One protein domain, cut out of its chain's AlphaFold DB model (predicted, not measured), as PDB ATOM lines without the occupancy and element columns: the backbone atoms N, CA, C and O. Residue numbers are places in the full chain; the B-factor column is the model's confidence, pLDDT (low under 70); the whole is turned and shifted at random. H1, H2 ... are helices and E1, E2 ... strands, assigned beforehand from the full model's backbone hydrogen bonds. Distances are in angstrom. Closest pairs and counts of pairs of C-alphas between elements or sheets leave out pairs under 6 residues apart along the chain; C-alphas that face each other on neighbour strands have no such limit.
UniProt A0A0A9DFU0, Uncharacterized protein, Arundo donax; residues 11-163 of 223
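AT A GLANCE: This is residues 11 to 163 of the 223 residues of an uncharacterized protein of Arundo donax (UniProt A0A0A9DFU0). Two twisted sheets, E5 E6 E8 E9 E10 and E3 E4 E7, pack face to face with their strands crossed, and the hairpin E1 E2 packs at an angle along E3, only partly facing its sheet. A long loop, residues 41 to 67, swings out to 26 A from the mean of the C-alphas. The 153 printed residues hold, along the chain, seven strands, one short helix H1 and three more strands; the class is mostly strand, with under half of the residues in named elements. The larger sheet is branched, the second runs E3 E4 E7, and neighbour strands are antiparallel. The whole is compact, with a radius of gyration of the C-alphas of 15.8 A and spans of 47 by 38 by 32 A.

IN THESE COORDINATES: E1, residues 11 to 16, begins with C-alpha 11 at (-33.528, 37.549, -41.449) and measures 16.2 A. E2 is residues 19 to 25, 20.3 A; E3 34 to 40, 18.5 A; E4 68 to 75, 22.1 A. E5, residues 79 to 88, is the longest strand by residues, 27.1 A. E6 is 95 to 101, 18.0 A, and E7 112 to 118, 20.1 A. H1 is 121 to 124, 5.4 A, and E8 132 to 140, 26.6 A. E9 is 145 to 147, 6.8 A, and E10, 151 to 153, 6.6 A, ends with C-alpha 153 at (-51.541, 32.061, -41.444).

HOW THE PARTS SIT: E1 and E2 form a hairpin, with N 14 and O 21 within hydrogen-bond range at 2.9 A. The closest C-alphas of E2 and E3, Ser 21 and Thr 39, are 5.5 A apart. E3 and E4 form a hairpin, with N 37 and O 72 at 2.8 A. E7 is E4's other neighbour, with N 71 and O 115 at 2.9 A. This sheet and the larger one are face to face in a stack of sheets, sheets face to face in turn, their strands at 45 degrees. In the larger sheet E6 and E8 lie on opposite sides of E5, with N 86 and O 98 at 2.8 A and N 85 and O 135 at 2.9 A. E9 and E10 lie on the other side of E8 from E5, with N 138 and O 146 at 2.8 A and N 134 and O 151 at 2.8 A. H1, too short for an O i to N i+4 pair, has its 1 O i to N i+3 pair within range and only grazes this sheet with Phe 124.

THE WHOLE: The C-alphas of His 54 and Ser 142, the two farthest apart, are 49.6 A apart. The printed part has no cut. The link E3 to E4, 27 residues, is long. Mean pLDDT of the printed part is 80.1, and residues 46 to 65 and 106 to 111 are among those under 70.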
ATOM      1  N   ARG A  11     -32.217  37.742 -42.098       84.88
ATOM      2  CA  ARG A  11     -33.528  37.549 -41.449       84.88
ATOM      3  C   ARG A  11     -33.575  38.302 -40.151       84.88
ATOM      4  O   ARG A  11     -32.634  38.232 -39.363       84.88
ATOM      5  N   ILE A  12     -34.717  38.919 -39.919       87.00
ATOM      6  CA  ILE A  12     -35.071  39.474 -38.627       87.00
ATOM      7  C   ILE A  12     -36.031  38.498 -37.965       87.00
ATOM      8  O   ILE A  12     -36.998  38.060 -38.585       87.00
ATOM      9  N   LEU A  13     -35.719  38.133 -36.725       88.00
ATOM     10  CA  LEU A  13     -36.557  37.302 -35.872       88.00
ATOM     11  C   LEU A  13     -37.209  38.196 -34.822       88.00
ATOM     12  O   LEU A  13     -36.519  38.986 -34.181       88.00
ATOM     13  N   ALA A  14     -38.512  38.039 -34.624       85.38
ATOM     14  CA  ALA A  14     -39.225  38.619 -33.498       85.38
ATOM     15  C   ALA A  14     -39.744  37.483 -32.614       85.38
ATOM     16  O   ALA A  14     -40.447  36.589 -33.089       85.38
ATOM     17  N   ILE A  15     -39.339  37.507 -31.345       82.75
ATOM     18  CA  ILE A  15     -39.670  36.498 -30.339       82.75
ATOM     19  C   ILE A  15     -40.536  37.173 -29.285       82.75
ATOM     20  O   ILE A  15     -40.107  38.147 -28.672       82.75
ATOM     21  N   ASP A  16     -41.729  36.641 -29.079       73.81
ATOM     22  CA  ASP A  16     -42.680  37.122 -28.090       73.81
ATOM     23  C   ASP A  16     -43.360  35.932 -27.416       73.81
ATOM     24  O   ASP A  16     -43.997  35.118 -28.080       73.81
ATOM     25  N   SER A  17     -43.194  35.810 -26.099       70.00
ATOM     26  CA  SER A  17     -43.888  34.807 -25.276       70.00
ATOM     27  C   SER A  17     -43.766  33.358 -25.790       70.00
ATOM     28  O   SER A  17     -44.679  32.549 -25.667       70.00
ATOM     29  N   GLY A  18     -42.616  33.020 -26.387       68.38
ATOM     30  CA  GLY A  18     -42.348  31.702 -26.979       68.38
ATOM     31  C   GLY A  18     -42.839  31.536 -28.422       68.38
ATOM     32  O   GLY A  18     -42.456  30.579 -29.095       68.38
ATOM     33  N   HIS A  19     -43.611  32.489 -28.943       75.06
ATOM     34  CA  HIS A  19     -43.881  32.610 -30.365       75.06
ATOM     35  C   HIS A  19     -42.705  33.285 -31.056       75.06
ATOM     36  O   HIS A  19     -42.217  34.332 -30.638       75.06
ATOM     37  N   VAL A  20     -42.244  32.677 -32.138       78.31
ATOM     38  CA  VAL A  20     -41.230  33.265 -33.002       78.31
ATOM     39  C   VAL A  20     -41.925  33.622 -34.310       78.31
ATOM     40  O   VAL A  20     -42.825  32.917 -34.751       78.31
ATOM     41  N   SER A  21     -41.542  34.743 -34.899       83.75
ATOM     42  CA  SER A  21     -41.966  35.218 -36.214       83.75
ATOM     43  C   SER A  21     -40.741  35.764 -36.941       83.75
ATOM     44  O   SER A  21     -39.708  36.035 -36.316       83.75
ATOM     45  N   TYR A  22     -40.813  35.883 -38.264       85.94
ATOM     46  CA  TYR A  22     -39.665  36.319 -39.044       85.94
ATOM     47  C   TYR A  22     -40.052  37.122 -40.284       85.94
ATOM     48  O   TYR A  22     -41.144  36.960 -40.828       85.94
ATOM     49  N   THR A  23     -39.107  37.945 -40.735       87.06
ATOM     50  CA  THR A  23     -39.105  38.577 -42.059       87.06
ATOM     51  C   THR A  23     -37.746  38.355 -42.704       87.06
ATOM     52  O   THR A  23     -36.703  38.566 -42.075       87.06
ATOM     53  N   ASP A  24     -37.768  37.953 -43.970       84.75
ATOM     54  CA  ASP A  24     -36.578  37.782 -44.792       84.75
ATOM     55  C   ASP A  24     -36.284  39.030 -45.620       84.75
ATOM     56  O   ASP A  24     -37.184  39.727 -46.087       84.75
ATOM     57  N   MET A  25     -34.998  39.309 -45.808       79.88
ATOM     58  CA  MET A  25     -34.513  40.419 -46.616       79.88
ATOM     59  C   MET A  25     -33.554  39.933 -47.680       79.88
ATOM     60  O   MET A  25     -32.642  39.149 -47.404       79.88
ATOM     61  N   ASP A  26     -33.722  40.487 -48.875       79.31
ATOM     62  CA  ASP A  26     -32.783  40.345 -49.973       79.31
ATOM     63  C   ASP A  26     -32.106  41.689 -50.257       79.31
ATOM     64  O   ASP A  26     -32.791  42.684 -50.499       79.31
ATOM     65  N   PHE A  27     -30.769  41.724 -50.231       73.94
ATOM     66  CA  PHE A  27     -29.988  42.928 -50.533       73.94
ATOM     67  C   PHE A  27     -29.636  43.059 -52.018       73.94
ATOM     68  O   PHE A  27     -28.964  44.019 -52.390       73.94
ATOM     69  N   ARG A  28     -30.101  42.148 -52.892       72.69
ATOM     70  CA  ARG A  28     -29.902  42.261 -54.352       72.69
ATOM     71  C   ARG A  28     -30.335  43.616 -54.923       72.69
ATOM     72  O   ARG A  28     -29.756  44.061 -55.906       72.69
ATOM     73  N   PHE A  29     -31.320  44.262 -54.300       62.06
ATOM     74  CA  PHE A  29     -31.869  45.555 -54.721       62.06
ATOM     75  C   PHE A  29     -31.444  46.730 -53.817       62.06
ATOM     76  O   PHE A  29     -32.031  47.804 -53.896       62.06
ATOM     77  N   GLY A  30     -30.425  46.553 -52.967       73.06
ATOM     78  CA  GLY A  30     -29.925  47.588 -52.053       73.06
ATOM     79  C   GLY A  30     -30.563  47.569 -50.657       73.06
ATOM     80  O   GLY A  30     -31.242  46.616 -50.270       73.06
ATOM     81  N   SER A  31     -30.293  48.610 -49.858       71.94
ATOM     82  CA  SER A  31     -30.875  48.753 -48.516       71.94
ATOM     83  C   SER A  31     -32.331  49.198 -48.610       71.94
ATOM     84  O   SER A  31     -32.600  50.215 -49.244       71.94
ATOM     85  N   ARG A  32     -33.246  48.500 -47.932       78.31
ATOM     86  CA  ARG A  32     -34.637  48.954 -47.802       78.31
ATOM     87  C   ARG A  32     -34.735  50.109 -46.806       78.31
ATOM     88  O   ARG A  32     -34.137  50.040 -45.732       78.31
ATOM     89  N   ASP A  33     -35.508  51.133 -47.153       87.06
ATOM     90  CA  ASP A  33     -35.790  52.267 -46.262       87.06
ATOM     91  C   ASP A  33     -36.821  51.918 -45.182       87.06
ATOM     92  O   ASP A  33     -36.775  52.490 -44.089       87.06
ATOM     93  N   VAL A  34     -37.683  50.934 -45.467       89.62
ATOM     94  CA  VAL A  34     -38.710  50.411 -44.561       89.62
ATOM     95  C   VAL A  34     -38.567  48.901 -44.393       89.62
ATOM     96  O   VAL A  34     -38.379  48.137 -45.343       89.62
ATOM     97  N   ILE A  35     -38.659  48.465 -43.144       91.06
ATOM     98  CA  ILE A  35     -38.575  47.083 -42.699       91.06
ATOM     99  C   ILE A  35     -39.856  46.773 -41.932       91.06
ATOM    100  O   ILE A  35     -40.122  47.369 -40.888       91.06
ATOM    101  N   ILE A  36     -40.612  45.800 -42.433       92.94
ATOM    102  CA  ILE A  36     -41.889  45.384 -41.857       92.94
ATOM    103  C   ILE A  36     -41.732  43.970 -41.302       92.94
ATOM    104  O   ILE A  36     -41.402  43.031 -42.032       92.94
ATOM    105  N   VAL A  37     -41.948  43.813 -40.000       92.31
ATOM    106  CA  VAL A  37     -41.845  42.537 -39.287       92.31
ATOM    107  C   VAL A  37     -43.184  42.244 -38.623       92.31
ATOM    108  O   VAL A  37     -43.412  42.674 -37.488       92.31
ATOM    109  N   PRO A  38     -44.097  41.533 -39.308       91.50
ATOM    110  CA  PRO A  38     -45.357  41.165 -38.697       91.50
ATOM    111  C   PRO A  38     -45.108  40.075 -37.647       91.50
ATOM    112  O   PRO A  38     -44.517  39.029 -37.947       91.50
ATOM    113  N   THR A  39     -45.538  40.323 -36.409       87.81
ATOM    114  CA  THR A  39     -45.306  39.446 -35.252       87.81
ATOM    115  C   THR A  39     -46.487  38.525 -34.974       87.81
ATOM    116  O   THR A  39     -46.288  37.389 -34.551       87.81
ATOM    117  N   PHE A  40     -47.707  38.960 -35.294       87.44
ATOM    118  CA  PHE A  40     -48.916  38.138 -35.257       87.44
ATOM    119  C   PHE A  40     -49.898  38.596 -36.350       87.44
ATOM    120  O   PHE A  40     -50.034  39.796 -36.552       87.44
ATOM    121  N   ALA A  41     -50.609  37.722 -37.071       86.19
ATOM    122  CA  ALA A  41     -50.640  36.257 -36.964       86.19
ATOM    123  C   ALA A  41     -49.345  35.572 -37.443       86.19
ATOM    124  O   ALA A  41     -48.576  36.130 -38.226       86.19
ATOM    125  N   LEU A  42     -49.072  34.360 -36.957       83.75
ATOM    126  CA  LEU A  42     -47.842  33.628 -37.286       83.75
ATOM    127  C   LEU A  42     -47.908  32.980 -38.679       83.75
ATOM    128  O   LEU A  42     -48.956  32.466 -39.071       83.75
ATOM    129  N   ASP A  43     -46.770  32.951 -39.384       83.44
ATOM    130  CA  ASP A  43     -46.629  32.254 -40.673       83.44
ATOM    131  C   ASP A  43     -46.860  30.747 -40.477       83.44
ATOM    132  O   ASP A  43     -46.168  30.089 -39.690       83.44
ATOM    133  N   SER A  44     -47.839  30.191 -41.192       77.31
ATOM    134  CA  SER A  44     -48.202  28.778 -41.082       77.31
ATOM    135  C   SER A  44     -47.236  27.833 -41.805       77.31
ATOM    136  O   SER A  44     -47.345  26.626 -41.604       77.31
ATOM    137  N   ARG A  45     -46.283  28.315 -42.618       75.06
ATOM    138  CA  ARG A  45     -45.406  27.457 -43.444       75.06
ATOM    139  C   ARG A  45     -44.148  26.945 -42.739       75.06
ATOM    140  O   ARG A  45     -43.752  25.810 -42.974       75.06
ATOM    141  N   PHE A  46     -43.466  27.775 -41.945       61.59
ATOM    142  CA  PHE A  46     -42.040  27.536 -41.636       61.59
ATOM    143  C   PHE A  46     -41.634  27.721 -40.179       61.59
ATOM    144  O   PHE A  46     -40.475  28.013 -39.881       61.59
ATOM    145  N   MET A  47     -42.550  27.521 -39.240       54.88
ATOM    146  CA  MET A  47     -42.209  27.665 -37.829       54.88
ATOM    147  C   MET A  47     -42.345  26.332 -37.125       54.88
ATOM    148  O   MET A  47     -43.438  25.784 -36.993       54.88
ATOM    149  N   GLN A  48     -41.194  25.822 -36.681       46.31
ATOM    150  CA  GLN A  48     -41.086  24.755 -35.704       46.31
ATOM    151  C   GLN A  48     -41.771  25.255 -34.427       46.31
ATOM    152  O   GLN A  48     -41.161  25.869 -33.558       46.31
ATOM    153  N   ARG A  49     -43.087  25.054 -34.359       51.47
ATOM    154  CA  ARG A  49     -43.832  25.060 -33.105       51.47
ATOM    155  C   ARG A  49     -43.164  23.993 -32.255       51.47
ATOM    156  O   ARG A  49     -42.852  22.929 -32.796       51.47
ATOM    157  N   SER A  50     -42.884  24.290 -30.989       41.25
ATOM    158  CA  SER A  50     -42.380  23.296 -30.042       41.25
ATOM    159  C   SER A  50     -43.144  21.995 -30.272       41.25
ATOM    160  O   SER A  50     -44.371  21.953 -30.162       41.25
ATOM    161  N   SER A  51     -42.429  20.974 -30.737       39.62
ATOM    162  CA  SER A  51     -42.991  19.652 -30.952       39.62
ATOM    163  C   SER A  51     -43.606  19.218 -29.630       39.62
ATOM    164  O   SER A  51     -42.902  19.223 -28.630       39.62
ATOM    165  N   TYR A  52     -44.888  18.857 -29.667       38.53
ATOM    166  CA  TYR A  52     -45.752  18.481 -28.546       38.53
ATOM    167  C   TYR A  52     -46.461  19.616 -27.796       38.53
ATOM    168  O   TYR A  52     -45.876  20.421 -27.082       38.53
ATOM    169  N   HIS A  53     -47.793  19.529 -27.840       43.34
ATOM    170  CA  HIS A  53     -48.747  20.196 -26.947       43.34
ATOM    171  C   HIS A  53     -48.573  19.820 -25.456       43.34
ATOM    172  O   HIS A  53     -49.334  20.302 -24.620       43.34
ATOM    173  N   HIS A  54     -47.639  18.923 -25.116       40.53
ATOM    174  CA  HIS A  54     -47.471  18.356 -23.774       40.53
ATOM    175  C   HIS A  54     -46.177  18.746 -23.049       40.53
ATOM    176  O   HIS A  54     -46.147  18.601 -21.834       40.53
ATOM    177  N   ASP A  55     -45.170  19.309 -23.726       35.06
ATOM    178  CA  ASP A  55     -43.870  19.585 -23.083       35.06
ATOM    179  C   ASP A  55     -43.662  21.049 -22.667       35.06
ATOM    180  O   ASP A  55     -42.690  21.372 -21.988       35.06
ATOM    181  N   PHE A  56     -44.599  21.940 -22.996       38.84
ATOM    182  CA  PHE A  56     -44.651  23.283 -22.422       38.84
ATOM    183  C   PHE A  56     -45.987  23.484 -21.714       38.84
ATOM    184  O   PHE A  56     -46.972  23.936 -22.295       38.84
ATOM    185  N   THR A  57     -46.008  23.198 -20.415       32.88
ATOM    186  CA  THR A  57     -46.949  23.790 -19.458       32.88
ATOM    187  C   THR A  57     -46.654  25.289 -19.313       32.88
ATOM    188  O   THR A  57     -46.325  25.784 -18.239       32.88
ATOM    189  N   CYS A  58     -46.774  26.046 -20.406       40.53
ATOM    190  CA  CYS A  58     -46.990  27.480 -20.301       40.53
ATOM    191  C   CYS A  58     -48.407  27.659 -19.761       40.53
ATOM    192  O   CYS A  58     -49.392  27.369 -20.440       40.53
ATOM    193  N   GLN A  59     -48.483  28.060 -18.494       34.88
ATOM    194  CA  GLN A  59     -49.700  28.528 -17.848       34.88
ATOM    195  C   GLN A  59     -50.473  29.438 -18.802       34.88
ATOM    196  O   GLN A  59     -49.904  30.394 -19.312       34.88
ATOM    197  N   ALA A  60     -51.745  29.094 -19.022       37.28
ATOM    198  CA  ALA A  60     -52.785  29.916 -19.632       37.28
ATOM    199  C   ALA A  60     -52.283  30.864 -20.736       37.28
ATOM    200  O   ALA A  60     -51.929  32.008 -20.463       37.28
ATOM    201  N   THR A  61     -52.322  30.405 -21.993       42.03
ATOM    202  CA  THR A  61     -52.306  31.289 -23.168       42.03
ATOM    203  C   THR A  61     -53.268  32.441 -22.913       42.03
ATOM    204  O   THR A  61     -54.486  32.233 -22.901       42.03
ATOM    205  N   ALA A  62     -52.735  33.631 -22.650       43.81
ATOM    206  CA  ALA A  62     -53.546  34.818 -22.527       43.81
ATOM    207  C   ALA A  62     -54.248  34.993 -23.877       43.81
ATOM    208  O   ALA A  62     -53.630  35.234 -24.911       43.81
ATOM    209  N   THR A  63     -55.561  34.800 -23.879       47.34
ATOM    210  CA  THR A  63     -56.443  34.912 -25.050       47.34
ATOM    211  C   THR A  63     -56.385  36.295 -25.713       47.34
ATOM    212  O   THR A  63     -56.925  36.484 -26.801       47.34
ATOM    213  N   THR A  64     -55.694  37.250 -25.085       50.25
ATOM    214  CA  THR A  64     -55.398  38.597 -25.571       50.25
ATOM    215  C   THR A  64     -54.531  38.616 -26.832       50.25
ATOM    216  O   THR A  64     -54.733  39.489 -27.676       50.25
ATOM    217  N   ASP A  65     -53.628  37.647 -27.022       62.28
ATOM    218  CA  ASP A  65     -52.671  37.684 -28.143       62.28
ATOM    219  C   ASP A  65     -53.295  37.311 -29.491       62.28
ATOM    220  O   ASP A  65     -52.848  37.785 -30.532       62.28
ATOM    221  N   ILE A  66     -54.352  36.491 -29.490       74.50
ATOM    222  CA  ILE A  66     -55.029  36.054 -30.723       74.50
ATOM    223  C   ILE A  66     -55.956  37.151 -31.259       74.50
ATOM    224  O   ILE A  66     -56.158  37.269 -32.468       74.50
ATOM    225  N   GLY A  67     -56.503  37.973 -30.360       83.06
ATOM    226  CA  GLY A  67     -57.452  39.035 -30.684       83.06
ATOM    227  C   GLY A  67     -56.836  40.275 -31.329       83.06
ATOM    228  O   GLY A  67     -57.591  41.148 -31.752       83.06
ATOM    229  N   THR A  68     -55.508  40.364 -31.438       88.69
ATOM    230  CA  THR A  68     -54.824  41.532 -32.008       88.69
ATOM    231  C   THR A  68     -53.785  41.125 -33.046       88.69
ATOM    232  O   THR A  68     -52.912  40.302 -32.783       88.69
ATOM    233  N   VAL A  69     -53.851  41.719 -34.238       91.12
ATOM    234  CA  VAL A  69     -52.768  41.649 -35.232       91.12
ATOM    235  C   VAL A  69     -51.690  42.634 -34.815       91.12
ATOM    236  O   VAL A  69     -52.000  43.737 -34.365       91.12
ATOM    237  N   ARG A  70     -50.423  42.233 -34.933       91.69
ATOM    238  CA  ARG A  70     -49.286  42.979 -34.394       91.69
ATOM    239  C   ARG A  70     -48.140  42.991 -35.393       91.69
ATOM    240  O   ARG A  70     -47.768  41.950 -35.934       91.69
ATOM    241  N   THR A  71     -47.559  44.168 -35.598       92.94
ATOM    242  CA  THR A  71     -46.451  44.375 -36.533       92.94
ATOM    243  C   THR A  71     -45.456  45.383 -35.986       92.94
ATOM    244  O   THR A  71     -45.833  46.397 -35.408       92.94
ATOM    245  N   LEU A  72     -44.171  45.124 -36.208       92.31
ATOM    246  CA  LEU A  72     -43.097  46.085 -35.997       92.31
ATOM    247  C   LEU A  72     -42.703  46.707 -37.334       92.31
ATOM    248  O   LEU A  72     -42.352  45.992 -38.274       92.31
ATOM    249  N   VAL A  73     -42.718  48.034 -37.400       92.44
ATOM    250  CA  VAL A  73     -42.248  48.787 -38.566       92.44
ATOM    251  C   VAL A  73     -41.030  49.607 -38.163       92.44
ATOM    252  O   VAL A  73     -41.085  50.427 -37.241       92.44
ATOM    253  N   PHE A  74     -39.918  49.381 -38.857       90.62
ATOM    254  CA  PHE A  74     -38.710  50.190 -38.755       90.62
ATOM    255  C   PHE A  74     -38.547  50.950 -40.060       90.62
ATOM    256  O   PHE A  74     -38.453  50.340 -41.120       90.62
ATOM    257  N   SER A  75     -38.510  52.272 -39.987       88.88
ATOM    258  CA  SER A  75     -38.389  53.123 -41.166       88.88
ATOM    259  C   SER A  75     -37.386  54.238 -40.920       88.88
ATOM    260  O   SER A  75     -37.206  54.689 -39.784       88.88
ATOM    261  N   ARG A  76     -36.717  54.675 -41.989       87.62
ATOM    262  CA  ARG A  76     -35.929  55.915 -41.993       87.62
ATOM    263  C   ARG A  76     -36.818  57.157 -41.988       87.62
ATOM    264  O   ARG A  76     -36.404  58.190 -41.465       87.62
ATOM    265  N   TYR A  77     -38.022  57.040 -42.540       87.69
ATOM    266  CA  TYR A  77     -39.011  58.106 -42.630       87.69
ATOM    267  C   TYR A  77     -40.106  57.915 -41.579       87.69
ATOM    268  O   TYR A  77     -40.295  56.833 -41.019       87.69
ATOM    269  N   LYS A  78     -40.851  58.983 -41.285       88.75
ATOM    270  CA  LYS A  78     -42.058  58.847 -40.469       88.75
ATOM    271  C   LYS A  78     -43.120  58.129 -41.307       88.75
ATOM    272  O   LYS A  78     -43.305  58.446 -42.477       88.75
ATOM    273  N   ILE A  79     -43.776  57.161 -40.683       90.81
ATOM    274  CA  ILE A  79     -44.880  56.404 -41.269       90.81
ATOM    275  C   ILE A  79     -46.175  57.187 -41.051       90.81
ATOM    276  O   ILE A  79     -46.397  57.691 -39.943       90.81
ATOM    277  N   GLU A  80     -46.964  57.327 -42.111       91.56
ATOM    278  CA  GLU A  80     -48.276  57.973 -42.103       91.56
ATOM    279  C   GLU A  80     -49.350  56.978 -41.667       91.56
ATOM    280  O   GLU A  80     -49.992  57.206 -40.642       91.56
ATOM    281  N   SER A  81     -49.457  55.849 -42.368       94.19
ATOM    282  CA  SER A  81     -50.429  54.796 -42.079       94.19
ATOM    283  C   SER A  81     -49.815  53.402 -42.215       94.19
ATOM    284  O   SER A  81     -48.794  53.183 -42.877       94.19
ATOM    285  N   VAL A  82     -50.431  52.446 -41.524       96.19
ATOM    286  CA  VAL A  82     -50.100  51.023 -41.603       96.19
ATOM    287  C   VAL A  82     -51.405  50.264 -41.705       96.19
ATOM    288  O   VAL A  82     -52.251  50.413 -40.833       96.19
ATOM    289  N   THR A  83     -51.547  49.422 -42.717       97.12
ATOM    290  CA  THR A  83     -52.783  48.691 -42.997       97.12
ATOM    291  C   THR A  83     -52.498  47.196 -42.986       97.12
ATOM    292  O   THR A  83     -51.506  46.730 -43.552       97.12
ATOM    293  N   VAL A  84     -53.355  46.424 -42.318       96.56
ATOM    294  CA  VAL A  84     -53.386  44.968 -42.474       96.56
ATOM    295  C   VAL A  84     -54.365  44.604 -43.576       96.56
ATOM    296  O   VAL A  84     -55.527  45.002 -43.548       96.56
ATOM    297  N   GLU A  85     -53.899  43.774 -44.497       96.38
ATOM    298  CA  GLU A  85     -54.701  43.190 -45.559       96.38
ATOM    299  C   GLU A  85     -54.758  41.676 -45.376       96.38
ATOM    300  O   GLU A  85     -53.726  41.016 -45.221       96.38
ATOM    301  N   VAL A  86     -55.960  41.105 -45.408       95.50
ATOM    302  CA  VAL A  86     -56.178  39.657 -45.381       95.50
ATOM    303  C   VAL A  86     -56.797  39.225 -46.693       95.50
ATOM    304  O   VAL A  86     -57.799  39.779 -47.138       95.50
ATOM    305  N   TYR A  87     -56.231  38.177 -47.269       95.00
ATOM    306  CA  TYR A  87     -56.629  37.581 -48.526       95.00
ATOM    307  C   TYR A  87     -57.120  36.148 -48.315       95.00
ATOM    308  O   TYR A  87     -56.564  35.386 -47.523       95.00
ATOM    309  N   GLU A  88     -58.138  35.755 -49.068       93.44
ATOM    310  CA  GLU A  88     -58.650  34.390 -49.150       93.44
ATOM    311  C   GLU A  88     -58.182  33.730 -50.454       93.44
ATOM    312  O   GLU A  88     -58.276  34.342 -51.516       93.44
ATOM    313  N   SER A  89     -57.704  32.482 -50.382       90.19
ATOM    314  CA  SER A  89     -57.145  31.726 -51.516       90.19
ATOM    315  C   SER A  89     -58.066  30.626 -52.082       90.19
ATOM    316  O   SER A  89     -57.696  29.952 -53.045       90.19
ATOM    317  N   HIS A  90     -59.270  30.428 -51.522       80.75
ATOM    318  CA  HIS A  90     -60.147  29.279 -51.827       80.75
ATOM    319  C   HIS A  90     -60.511  29.140 -53.321       80.75
ATOM    320  O   HIS A  90     -60.692  28.030 -53.816       80.75
ATOM    321  N   SER A  91     -60.606  30.244 -54.066       74.94
ATOM    322  CA  SER A  91     -60.938  30.249 -55.500       74.94
ATOM    323  C   SER A  91     -59.736  30.048 -56.433       74.94
ATOM    324  O   SER A  91     -59.886  30.179 -57.645       74.94
ATOM    325  N   GLY A  92     -58.541  29.774 -55.900       77.44
ATOM    326  CA  GLY A  92     -57.295  29.754 -56.680       77.44
ATOM    327  C   GLY A  92     -56.765  31.151 -57.035       77.44
ATOM    328  O   GLY A  92     -55.727  31.269 -57.681       77.44
ATOM    329  N   SER A  93     -57.451  32.204 -56.586       86.44
ATOM    330  CA  SER A  93     -57.028  33.602 -56.644       86.44
ATOM    331  C   SER A  93     -57.058  34.199 -55.239       86.44
ATOM    332  O   SER A  93     -57.877  33.794 -54.417       86.44
ATOM    333  N   LEU A  94     -56.162  35.150 -54.967       90.44
ATOM    334  CA  LEU A  94     -56.146  35.896 -53.710       90.44
ATOM    335  C   LEU A  94     -57.194  37.005 -53.781       90.44
ATOM    336  O   LEU A  94     -57.060  37.936 -54.573       90.44
ATOM    337  N   ARG A  95     -58.242  36.896 -52.967       93.81
ATOM    338  CA  ARG A  95     -59.284  37.922 -52.842       93.81
ATOM    339  C   ARG A  95     -59.156  38.622 -51.499       93.81
ATOM    340  O   ARG A  95     -59.184  37.943 -50.479       93.81
ATOM    341  N   LEU A  96     -59.061  39.948 -51.500       94.81
ATOM    342  CA  LEU A  96     -59.067  40.750 -50.277       94.81
ATOM    343  C   LEU A  96     -60.399  40.550 -49.532       94.81
ATOM    344  O   LEU A  96     -61.473  40.694 -50.120       94.81
ATOM    345  N   VAL A  97     -60.320  40.166 -48.262       94.62
ATOM    346  CA  VAL A  97     -61.471  39.915 -47.376       94.62
ATOM    347  C   VAL A  97     -61.470  40.807 -46.139       94.62
ATOM    348  O   VAL A  97     -62.524  41.003 -45.542       94.62
ATOM    349  N   LEU A  98     -60.314  41.356 -45.759       94.62
ATOM    350  CA  LEU A  98     -60.188  42.307 -44.663       94.62
ATOM    351  C   LEU A  98     -59.142  43.349 -45.025       94.62
ATOM    352  O   LEU A  98     -58.052  42.990 -45.457       94.62
ATOM    353  N   GLU A  99     -59.462  44.603 -44.764       96.69
ATOM    354  CA  GLU A  99     -58.534  45.722 -44.824       96.69
ATOM    355  C   GLU A  99     -58.815  46.592 -43.602       96.69
ATOM    356  O   GLU A  99     -59.957  47.005 -43.386       96.69
ATOM    357  N   GLN A 100     -57.817  46.784 -42.743       96.31
ATOM    358  CA  GLN A 100     -57.963  47.598 -41.536       96.31
ATOM    359  C   GLN A 100     -56.689  48.381 -41.240       96.31
ATOM    360  O   GLN A 100     -55.586  47.831 -41.269       96.31
ATOM    361  N   GLU A 101     -56.851  49.653 -40.893       96.25
ATOM    362  CA  GLU A 101     -55.752  50.494 -40.433       96.25
ATOM    363  C   GLU A 101     -55.324  50.095 -39.011       96.25
ATOM    364  O   GLU A 101     -56.143  49.775 -38.147       96.25
ATOM    365  N   MET A 102     -54.016  50.079 -38.776       95.19
ATOM    366  CA  MET A 102     -53.402  49.702 -37.515       95.19
ATOM    367  C   MET A 102     -53.015  50.931 -36.702       95.19
ATOM    368  O   MET A 102     -52.401  51.875 -37.198       95.19
ATOM    369  N   GLU A 103     -53.268  50.870 -35.399       92.94
ATOM    370  CA  GLU A 103     -52.908  51.942 -34.485       92.94
ATOM    371  C   GLU A 103     -51.495  51.751 -33.944       92.94
ATOM    372  O   GLU A 103     -51.077  50.653 -33.563       92.94
ATOM    373  N   ARG A 104     -50.741  52.848 -33.864       89.75
ATOM    374  CA  ARG A 104     -49.409  52.844 -33.263       89.75
ATOM    375  C   ARG A 104     -49.508  52.683 -31.746       89.75
ATOM    376  O   ARG A 104     -50.061  53.539 -31.060       89.75
ATOM    377  N   THR A 105     -48.867  51.654 -31.201       83.00
ATOM    378  CA  THR A 105     -48.740  51.471 -29.752       83.00
ATOM    379  C   THR A 105     -47.828  52.559 -29.173       83.00
ATOM    380  O   THR A 105     -46.735  52.817 -29.686       83.00
ATOM    381  N   SER A 106     -48.282  53.226 -28.111       60.69
ATOM    382  CA  SER A 106     -47.715  54.452 -27.532       60.69
ATOM    383  C   SER A 106     -46.384  54.249 -26.784       60.69
ATOM    384  O   SER A 106     -46.270  54.514 -25.592       60.69
ATOM    385  N   ALA A 107     -45.334  53.817 -27.484       57.69
ATOM    386  CA  ALA A 107     -43.972  53.806 -26.953       57.69
ATOM    387  C   ALA A 107     -43.187  55.023 -27.471       57.69
ATOM    388  O   ALA A 107     -42.680  55.045 -28.595       57.69
ATOM    389  N   THR A 108     -43.084  56.058 -26.641       50.50
ATOM    390  CA  THR A 108     -42.196  57.200 -26.875       50.50
ATOM    391  C   THR A 108     -40.734  56.750 -26.756       50.50
ATOM    392  O   THR A 108     -40.286  56.336 -25.694       50.50
ATOM    393  N   GLY A 109     -39.968  56.822 -27.852       53.25
ATOM    394  CA  GLY A 109     -38.498  56.714 -27.817       53.25
ATOM    395  C   GLY A 109     -37.851  55.554 -28.585       53.25
ATOM    396  O   GLY A 109     -36.633  55.567 -28.753       53.25
ATOM    397  N   ALA A 110     -38.608  54.586 -29.112       57.88
ATOM    398  CA  ALA A 110     -38.048  53.542 -29.977       57.88
ATOM    399  C   ALA A 110     -38.022  53.987 -31.456       57.88
ATOM    400  O   ALA A 110     -38.989  54.555 -31.960       57.88
ATOM    401  N   ARG A 111     -36.914  53.717 -32.171       61.41
ATOM    402  CA  ARG A 111     -36.816  53.951 -33.633       61.41
ATOM    403  C   ARG A 111     -37.763  53.050 -34.438       61.41
ATOM    404  O   ARG A 111     -38.141  53.407 -35.547       61.41
ATOM    405  N   GLY A 112     -38.122  51.892 -33.889       70.94
ATOM    406  CA  GLY A 112     -39.178  51.027 -34.411       70.94
ATOM    407  C   GLY A 112     -40.496  51.311 -33.707       70.94
ATOM    408  O   GLY A 112     -40.508  51.558 -32.501       70.94
ATOM    409  N   SER A 113     -41.593  51.275 -34.455       87.31
ATOM    410  CA  SER A 113     -42.938  51.456 -33.911       87.31
ATOM    411  C   SER A 113     -43.720  50.163 -34.027       87.31
ATOM    412  O   SER A 113     -43.717  49.520 -35.078       87.31
ATOM    413  N   MET A 114     -44.367  49.782 -32.931       89.94
ATOM    414  CA  MET A 114     -45.320  48.688 -32.933       89.94
ATOM    415  C   MET A 114     -46.676  49.223 -33.372       89.94
ATOM    416  O   MET A 114     -47.099  50.285 -32.915       89.94
ATOM    417  N   PHE A 115     -47.321  48.492 -34.266       92.56
ATOM    418  CA  PHE A 115     -48.659  48.758 -34.754       92.56
ATOM    419  C   PHE A 115     -49.541  47.568 -34.420       92.56
ATOM    420  O   PHE A 115     -49.119  46.413 -34.566       92.56
ATOM    421  N   THR A 116     -50.748  47.853 -33.950       93.44
ATOM    422  CA  THR A 116     -51.696  46.844 -33.491       93.44
ATOM    423  C   THR A 116     -53.101  47.166 -33.957       93.44
ATOM    424  O   THR A 116     -53.497  48.328 -33.945       93.44
ATOM    425  N   VAL A 117     -53.869  46.142 -34.315       94.38
ATOM    426  CA  VAL A 117     -55.293  46.297 -34.630       94.38
ATOM    427  C   VAL A 117     -56.094  45.129 -34.058       94.38
ATOM    428  O   VAL A 117     -55.654  43.976 -34.169       94.38
ATOM    429  N   PRO A 118     -57.234  45.395 -33.399       92.88
ATOM    430  CA  PRO A 118     -58.131  44.345 -32.962       92.88
ATOM    431  C   PRO A 118     -58.853  43.679 -34.140       92.88
ATOM    432  O   PRO A 118     -59.178  44.267 -35.164       92.88
ATOM    433  N   TRP A 119     -59.049  42.387 -33.951       91.38
ATOM    434  CA  TRP A 119     -59.525  41.376 -34.876       91.38
ATOM    435  C   TRP A 119     -60.748  40.511 -34.578       91.38
ATOM    436  O   TRP A 119     -60.799  39.923 -33.491       91.38
ATOM    437  N   HIS A 120     -61.633  40.241 -35.535       90.19
ATOM    438  CA  HIS A 120     -62.554  39.100 -35.408       90.19
ATOM    439  C   HIS A 120     -61.891  37.790 -35.868       90.19
ATOM    440  O   HIS A 120     -62.236  37.202 -36.889       90.19
ATOM    441  N   TRP A 121     -60.918  37.303 -35.089       86.94
ATOM    442  CA  TRP A 121     -60.102  36.124 -35.430       86.94
ATOM    443  C   TRP A 121     -60.911  34.846 -35.707       86.94
ATOM    444  O   TRP A 121     -60.450  33.970 -36.437       86.94
ATOM    445  N   THR A 122     -62.112  34.733 -35.134       86.81
ATOM    446  CA  THR A 122     -63.016  33.587 -35.304       86.81
ATOM    447  C   THR A 122     -63.447  33.377 -36.753       86.81
ATOM    448  O   THR A 122     -63.748  32.251 -37.135       86.81
ATOM    449  N   GLU A 123     -63.438  34.430 -37.571       88.62
ATOM    450  CA  GLU A 123     -63.779  34.364 -38.998       88.62
ATOM    451  C   GLU A 123     -62.668  33.697 -39.831       88.62
ATOM    452  O   GLU A 123     -62.924  33.116 -40.888       88.62
ATOM    453  N   PHE A 124     -61.437  33.696 -39.311       88.50
ATOM    454  CA  PHE A 124     -60.249  33.152 -39.974       88.50
ATOM    455  C   PHE A 124     -59.867  31.745 -39.479       88.50
ATOM    456  O   PHE A 124     -58.773  31.238 -39.746       88.50
ATOM    457  N   VAL A 125     -60.770  31.093 -38.745       87.06
ATOM    458  CA  VAL A 125     -60.634  29.709 -38.280       87.06
ATOM    459  C   VAL A 125     -61.000  28.760 -39.420       87.06
ATOM    460  O   VAL A 125     -62.161  28.655 -39.804       87.06
ATOM    461  N   ASP A 126     -60.015  28.027 -39.942       87.75
ATOM    462  CA  ASP A 126     -60.224  27.068 -41.033       87.75
ATOM    463  C   ASP A 126     -59.411  25.774 -40.857       87.75
ATOM    464  O   ASP A 126     -58.437  25.715 -40.096       87.75
ATOM    465  N   LYS A 127     -59.831  24.713 -41.557       86.50
ATOM    466  CA  LYS A 127     -59.122  23.424 -41.602       86.50
ATOM    467  C   LYS A 127     -57.900  23.467 -42.524       86.50
ATOM    468  O   LYS A 127     -56.972  22.689 -42.313       86.50
ATOM    469  N   SER A 128     -57.899  24.337 -43.530       87.44
ATOM    470  CA  SER A 128     -56.772  24.560 -44.425       87.44
ATOM    471  C   SER A 128     -55.859  25.657 -43.856       87.44
ATOM    472  O   SER A 128     -56.275  26.808 -43.728       87.44
ATOM    473  N   PRO A 129     -54.601  25.337 -43.510       84.75
ATOM    474  CA  PRO A 129     -53.628  26.287 -42.945       84.75
ATOM    475  C   PRO A 129     -53.138  27.382 -43.911       84.75
ATOM    476  O   PRO A 129     -52.368  28.254 -43.512       84.75
ATOM    477  N   ASP A 130     -53.523  27.297 -45.177       87.62
ATOM    478  CA  ASP A 130     -53.120  28.132 -46.310       87.62
ATOM    479  C   ASP A 130     -54.322  28.778 -47.024       87.62
ATOM    480  O   ASP A 130     -54.175  29.334 -48.116       87.62
ATOM    481  N   ARG A 131     -55.515  28.730 -46.409       90.81
ATOM    482  CA  ARG A 131     -56.712  29.417 -46.922       90.81
ATOM    483  C   ARG A 131     -56.585  30.932 -46.814       90.81
ATOM    484  O   ARG A 131     -56.935  31.643 -47.752       90.81
ATOM    485  N   TYR A 132     -56.111  31.414 -45.669       92.50
ATOM    486  CA  TYR A 132     -55.982  32.838 -45.400       92.50
ATOM    487  C   TYR A 132     -54.523  33.264 -45.437       92.50
ATOM    488  O   TYR A 132     -53.636  32.607 -44.888       92.50
ATOM    489  N   TRP A 133     -54.300  34.383 -46.104       93.25
ATOM    490  CA  TRP A 133     -53.009  35.021 -46.266       93.25
ATOM    491  C   TRP A 133     -53.119  36.436 -45.762       93.25
ATOM    492  O   TRP A 133     -54.189  37.026 -45.829       93.25
ATOM    493  N   PHE A 134     -52.035  36.988 -45.253       93.06
ATOM    494  CA  PHE A 134     -52.034  38.385 -44.889       93.06
ATOM    495  C   PHE A 134     -50.753  39.071 -45.317       93.06
ATOM    496  O   PHE A 134     -49.691  38.449 -45.463       93.06
ATOM    497  N   GLN A 135     -50.899  40.366 -45.526       95.44
ATOM    498  CA  GLN A 135     -49.852  41.285 -45.900       95.44
ATOM    499  C   GLN A 135     -50.040  42.558 -45.085       95.44
ATOM    500  O   GLN A 135     -51.152  42.906 -44.694       95.44
ATOM    501  N   ILE A 136     -48.932  43.212 -44.772       96.12
ATOM    502  CA  ILE A 136     -48.956  44.532 -44.166       96.12
ATOM    503  C   ILE A 136     -48.507  45.521 -45.221       96.12
ATOM    504  O   ILE A 136     -47.434  45.349 -45.812       96.12
ATOM    505  N   GLU A 137     -49.316  46.545 -45.411       96.44
ATOM    506  CA  GLU A 137     -48.993  47.726 -46.186       96.44
ATOM    507  C   GLU A 137     -48.588  48.852 -45.231       96.44
ATOM    508  O   GLU A 137     -49.159  49.021 -44.154       96.44
ATOM    509  N   THR A 138     -47.565  49.612 -45.599       94.94
ATOM    510  CA  THR A 138     -47.164  50.816 -44.872       94.94
ATOM    511  C   THR A 138     -46.967  51.951 -45.852       94.94
ATOM    512  O   THR A 138     -46.259  51.767 -46.846       94.94
ATOM    513  N   VAL A 139     -47.507  53.118 -45.521       94.94
ATOM    514  CA  VAL A 139     -47.354  54.342 -46.308       94.94
ATOM    515  C   VAL A 139     -46.486  55.316 -45.526       94.94
ATOM    516  O   VAL A 139     -46.707  55.563 -44.334       94.94
ATOM    517  N   ASP A 140     -45.440  55.832 -46.163       91.38
ATOM    518  CA  ASP A 140     -44.589  56.849 -45.554       91.38
ATOM    519  C   ASP A 140     -45.119  58.275 -45.781       91.38
ATOM    520  O   ASP A 140     -46.052  58.500 -46.539       91.38
ATOM    521  N   MET A 141     -44.511  59.270 -45.128       90.56
ATOM    522  CA  MET A 141     -44.894  60.680 -45.323       90.56
ATOM    523  C   MET A 141     -44.710  61.213 -46.757       90.56
ATOM    524  O   MET A 141     -45.217  62.294 -47.053       90.56
ATOM    525  N   SER A 142     -43.936  60.541 -47.614       89.88
ATOM    526  CA  SER A 142     -43.823  60.890 -49.039       89.88
ATOM    527  C   SER A 142     -44.968  60.321 -49.877       89.88
ATOM    528  O   SER A 142     -45.103  60.713 -51.035       89.88
ATOM    529  N   GLY A 143     -45.790  59.437 -49.307       90.69
ATOM    530  CA  GLY A 143     -46.822  58.688 -50.017       90.69
ATOM    531  C   GLY A 143     -46.294  57.429 -50.709       90.69
ATOM    532  O   GLY A 143     -47.020  56.834 -51.504       90.69
ATOM    533  N   GLU A 144     -45.054  57.011 -50.438       92.69
ATOM    534  CA  GLU A 144     -44.510  55.760 -50.968       92.69
ATOM    535  C   GLU A 144     -45.072  54.570 -50.188       92.69
ATOM    536  O   GLU A 144     -45.142  54.574 -48.952       92.69
ATOM    537  N   ILE A 145     -45.456  53.531 -50.931       93.81
ATOM    538  CA  ILE A 145     -46.109  52.338 -50.397       93.81
ATOM    539  C   ILE A 145     -45.095  51.199 -50.309       93.81
ATOM    540  O   ILE A 145     -44.414  50.856 -51.278       93.81
ATOM    541  N   TYR A 146     -45.027  50.565 -49.142       92.88
ATOM    542  CA  TYR A 146     -44.184  49.403 -48.897       92.88
ATOM    543  C   TYR A 146     -45.021  48.240 -48.389       92.88
ATOM    544  O   TYR A 146     -45.825  48.396 -47.474       92.88
ATOM    545  N   HIS A 147     -44.756  47.049 -48.919       92.94
ATOM    546  CA  HIS A 147     -45.455  45.841 -48.499       92.94
ATOM    547  C   HIS A 147     -44.526  44.824 -47.836       92.94
ATOM    548  O   HIS A 147     -43.359  44.650 -48.214       92.94
ATOM    549  N   SER A 148     -45.070  44.090 -46.866       92.19
ATOM    550  CA  SER A 148     -44.437  42.886 -46.333       92.19
ATOM    551  C   SER A 148     -44.502  41.725 -47.333       92.19
ATOM    552  O   SER A 148     -45.239  41.768 -48.317       92.19
ATOM    553  N   GLU A 149     -43.759  40.644 -47.067       88.88
ATOM    554  CA  GLU A 149     -43.990  39.376 -47.770       88.88
ATOM    555  C   GLU A 149     -45.425  38.908 -47.497       88.88
ATOM    556  O   GLU A 149     -45.872  38.896 -46.345       88.88
ATOM    557  N   LEU A 150     -46.129  38.519 -48.557       90.69
ATOM    558  CA  LEU A 150     -47.425  37.873 -48.451       90.69
ATOM    559  C   LEU A 150     -47.240  36.476 -47.843       90.69
ATOM    560  O   LEU A 150     -46.516  35.636 -48.391       90.69
ATOM    561  N   ARG A 151     -47.900  36.209 -46.713       88.69
ATOM    562  CA  ARG A 151     -47.713  34.958 -45.964       88.69
ATOM    563  C   ARG A 151     -49.035  34.333 -45.523       88.69
ATOM    564  O   ARG A 151     -49.940  35.065 -45.126       88.69
ATOM    565  N   PRO A 152     -49.159  32.998 -45.557       90.38
ATOM    566  CA  PRO A 152     -50.332  32.318 -45.041       90.38
ATOM    567  C   PRO A 152     -50.273  32.265 -43.516       90.38
ATOM    568  O   PRO A 152     -49.195  32.220 -42.916       90.38
ATOM    569  N   PHE A 153     -51.438  32.227 -42.885       88.38
ATOM    570  CA  PHE A 153     -51.541  32.061 -41.444       88.38
ATOM    571  C   PHE A 153     -52.665  31.096 -41.083       88.38
ATOM    572  O   PHE A 153     -53.610  30.876 -41.835       88.38
ATOM    573  N   SER A 154     -52.555  30.516 -39.889       85.12
ATOM    574  CA  SER A 154     -53.592  29.660 -39.322       85.12
ATOM    575  C   SER A 154     -53.766  29.976 -37.847       85.12
ATOM    576  O   SER A 154     -52.836  29.789 -37.055       85.12
ATOM    577  N   ILE A 155     -54.974  30.406 -37.474       83.06
ATOM    578  CA  ILE A 155     -55.333  30.666 -36.074       83.06
ATOM    579  C   ILE A 155     -55.331  29.371 -35.257       83.06
ATOM    580  O   ILE A 155     -54.800  29.333 -34.151       83.06
ATOM    581  N   ASN A 156     -55.814  28.277 -35.853       76.25
ATOM    582  CA  ASN A 156     -55.845  26.934 -35.254       76.25
ATOM    583  C   ASN A 156     -54.461  26.320 -35.052       76.25
ATOM    584  O   ASN A 156     -54.314  25.230 -34.506       76.25
ATOM    585  N   GLY A 157     -53.440  26.991 -35.563       71.75
ATOM    586  CA  GLY A 157     -52.082  26.542 -35.446       71.75
ATOM    587  C   GLY A 157     -51.686  25.400 -36.374       71.75
ATOM    588  O   GLY A 157     -50.654  24.760 -36.169       71.75
ATOM    589  N   LEU A 158     -52.487  25.161 -37.409       76.94
ATOM    590  CA  LEU A 158     -52.189  24.177 -38.433       76.94
ATOM    591  C   LEU A 158     -51.004  24.657 -39.282       76.94
ATOM    592  O   LEU A 158     -50.817  25.854 -39.505       76.94
ATOM    593  N   THR A 159     -50.183  23.713 -39.733       79.44
ATOM    594  CA  THR A 159     -48.992  24.005 -40.543       79.44
ATOM    595  C   THR A 159     -49.301  23.755 -42.011       79.44
ATOM    596  O   THR A 159     -49.748  22.663 -42.370       79.44
ATOM    597  N   ALA A 160     -49.072  24.761 -42.852       79.06
ATOM    598  CA  ALA A 160     -49.247  24.649 -44.289       79.06
ATOM    599  C   ALA A 160     -48.241  23.664 -44.869       79.06
ATOM    600  O   ALA A 160     -47.052  23.693 -44.548       79.06
ATOM    601  N   LYS A 161     -48.730  22.771 -45.734       72.56
ATOM    602  CA  LYS A 161     -47.852  21.868 -46.467       72.56
ATOM    603  C   LYS A 161     -47.039  22.712 -47.433       72.56
ATOM    604  O   LYS A 161     -47.572  23.281 -48.379       72.56
ATOM    605  N   VAL A 162     -45.742  22.787 -47.187       69.25
ATOM    606  CA  VAL A 162     -44.817  23.402 -48.130       69.25
ATOM    607  C   VAL A 162     -44.755  22.492 -49.358       69.25
ATOM    608  O   VAL A 162     -44.491  21.296 -49.228       69.25
ATOM    609  N   SER A 163     -45.007  23.036 -50.546       69.62
ATOM    610  CA  SER A 163     -44.718  22.351 -51.805       69.62
ATOM    611  C   SER A 163     -43.219  22.443 -52.063       69.62
ATOM    612  O   SER A 163     -42.664  23.529 -52.197       69.62
TER     613      SER A 163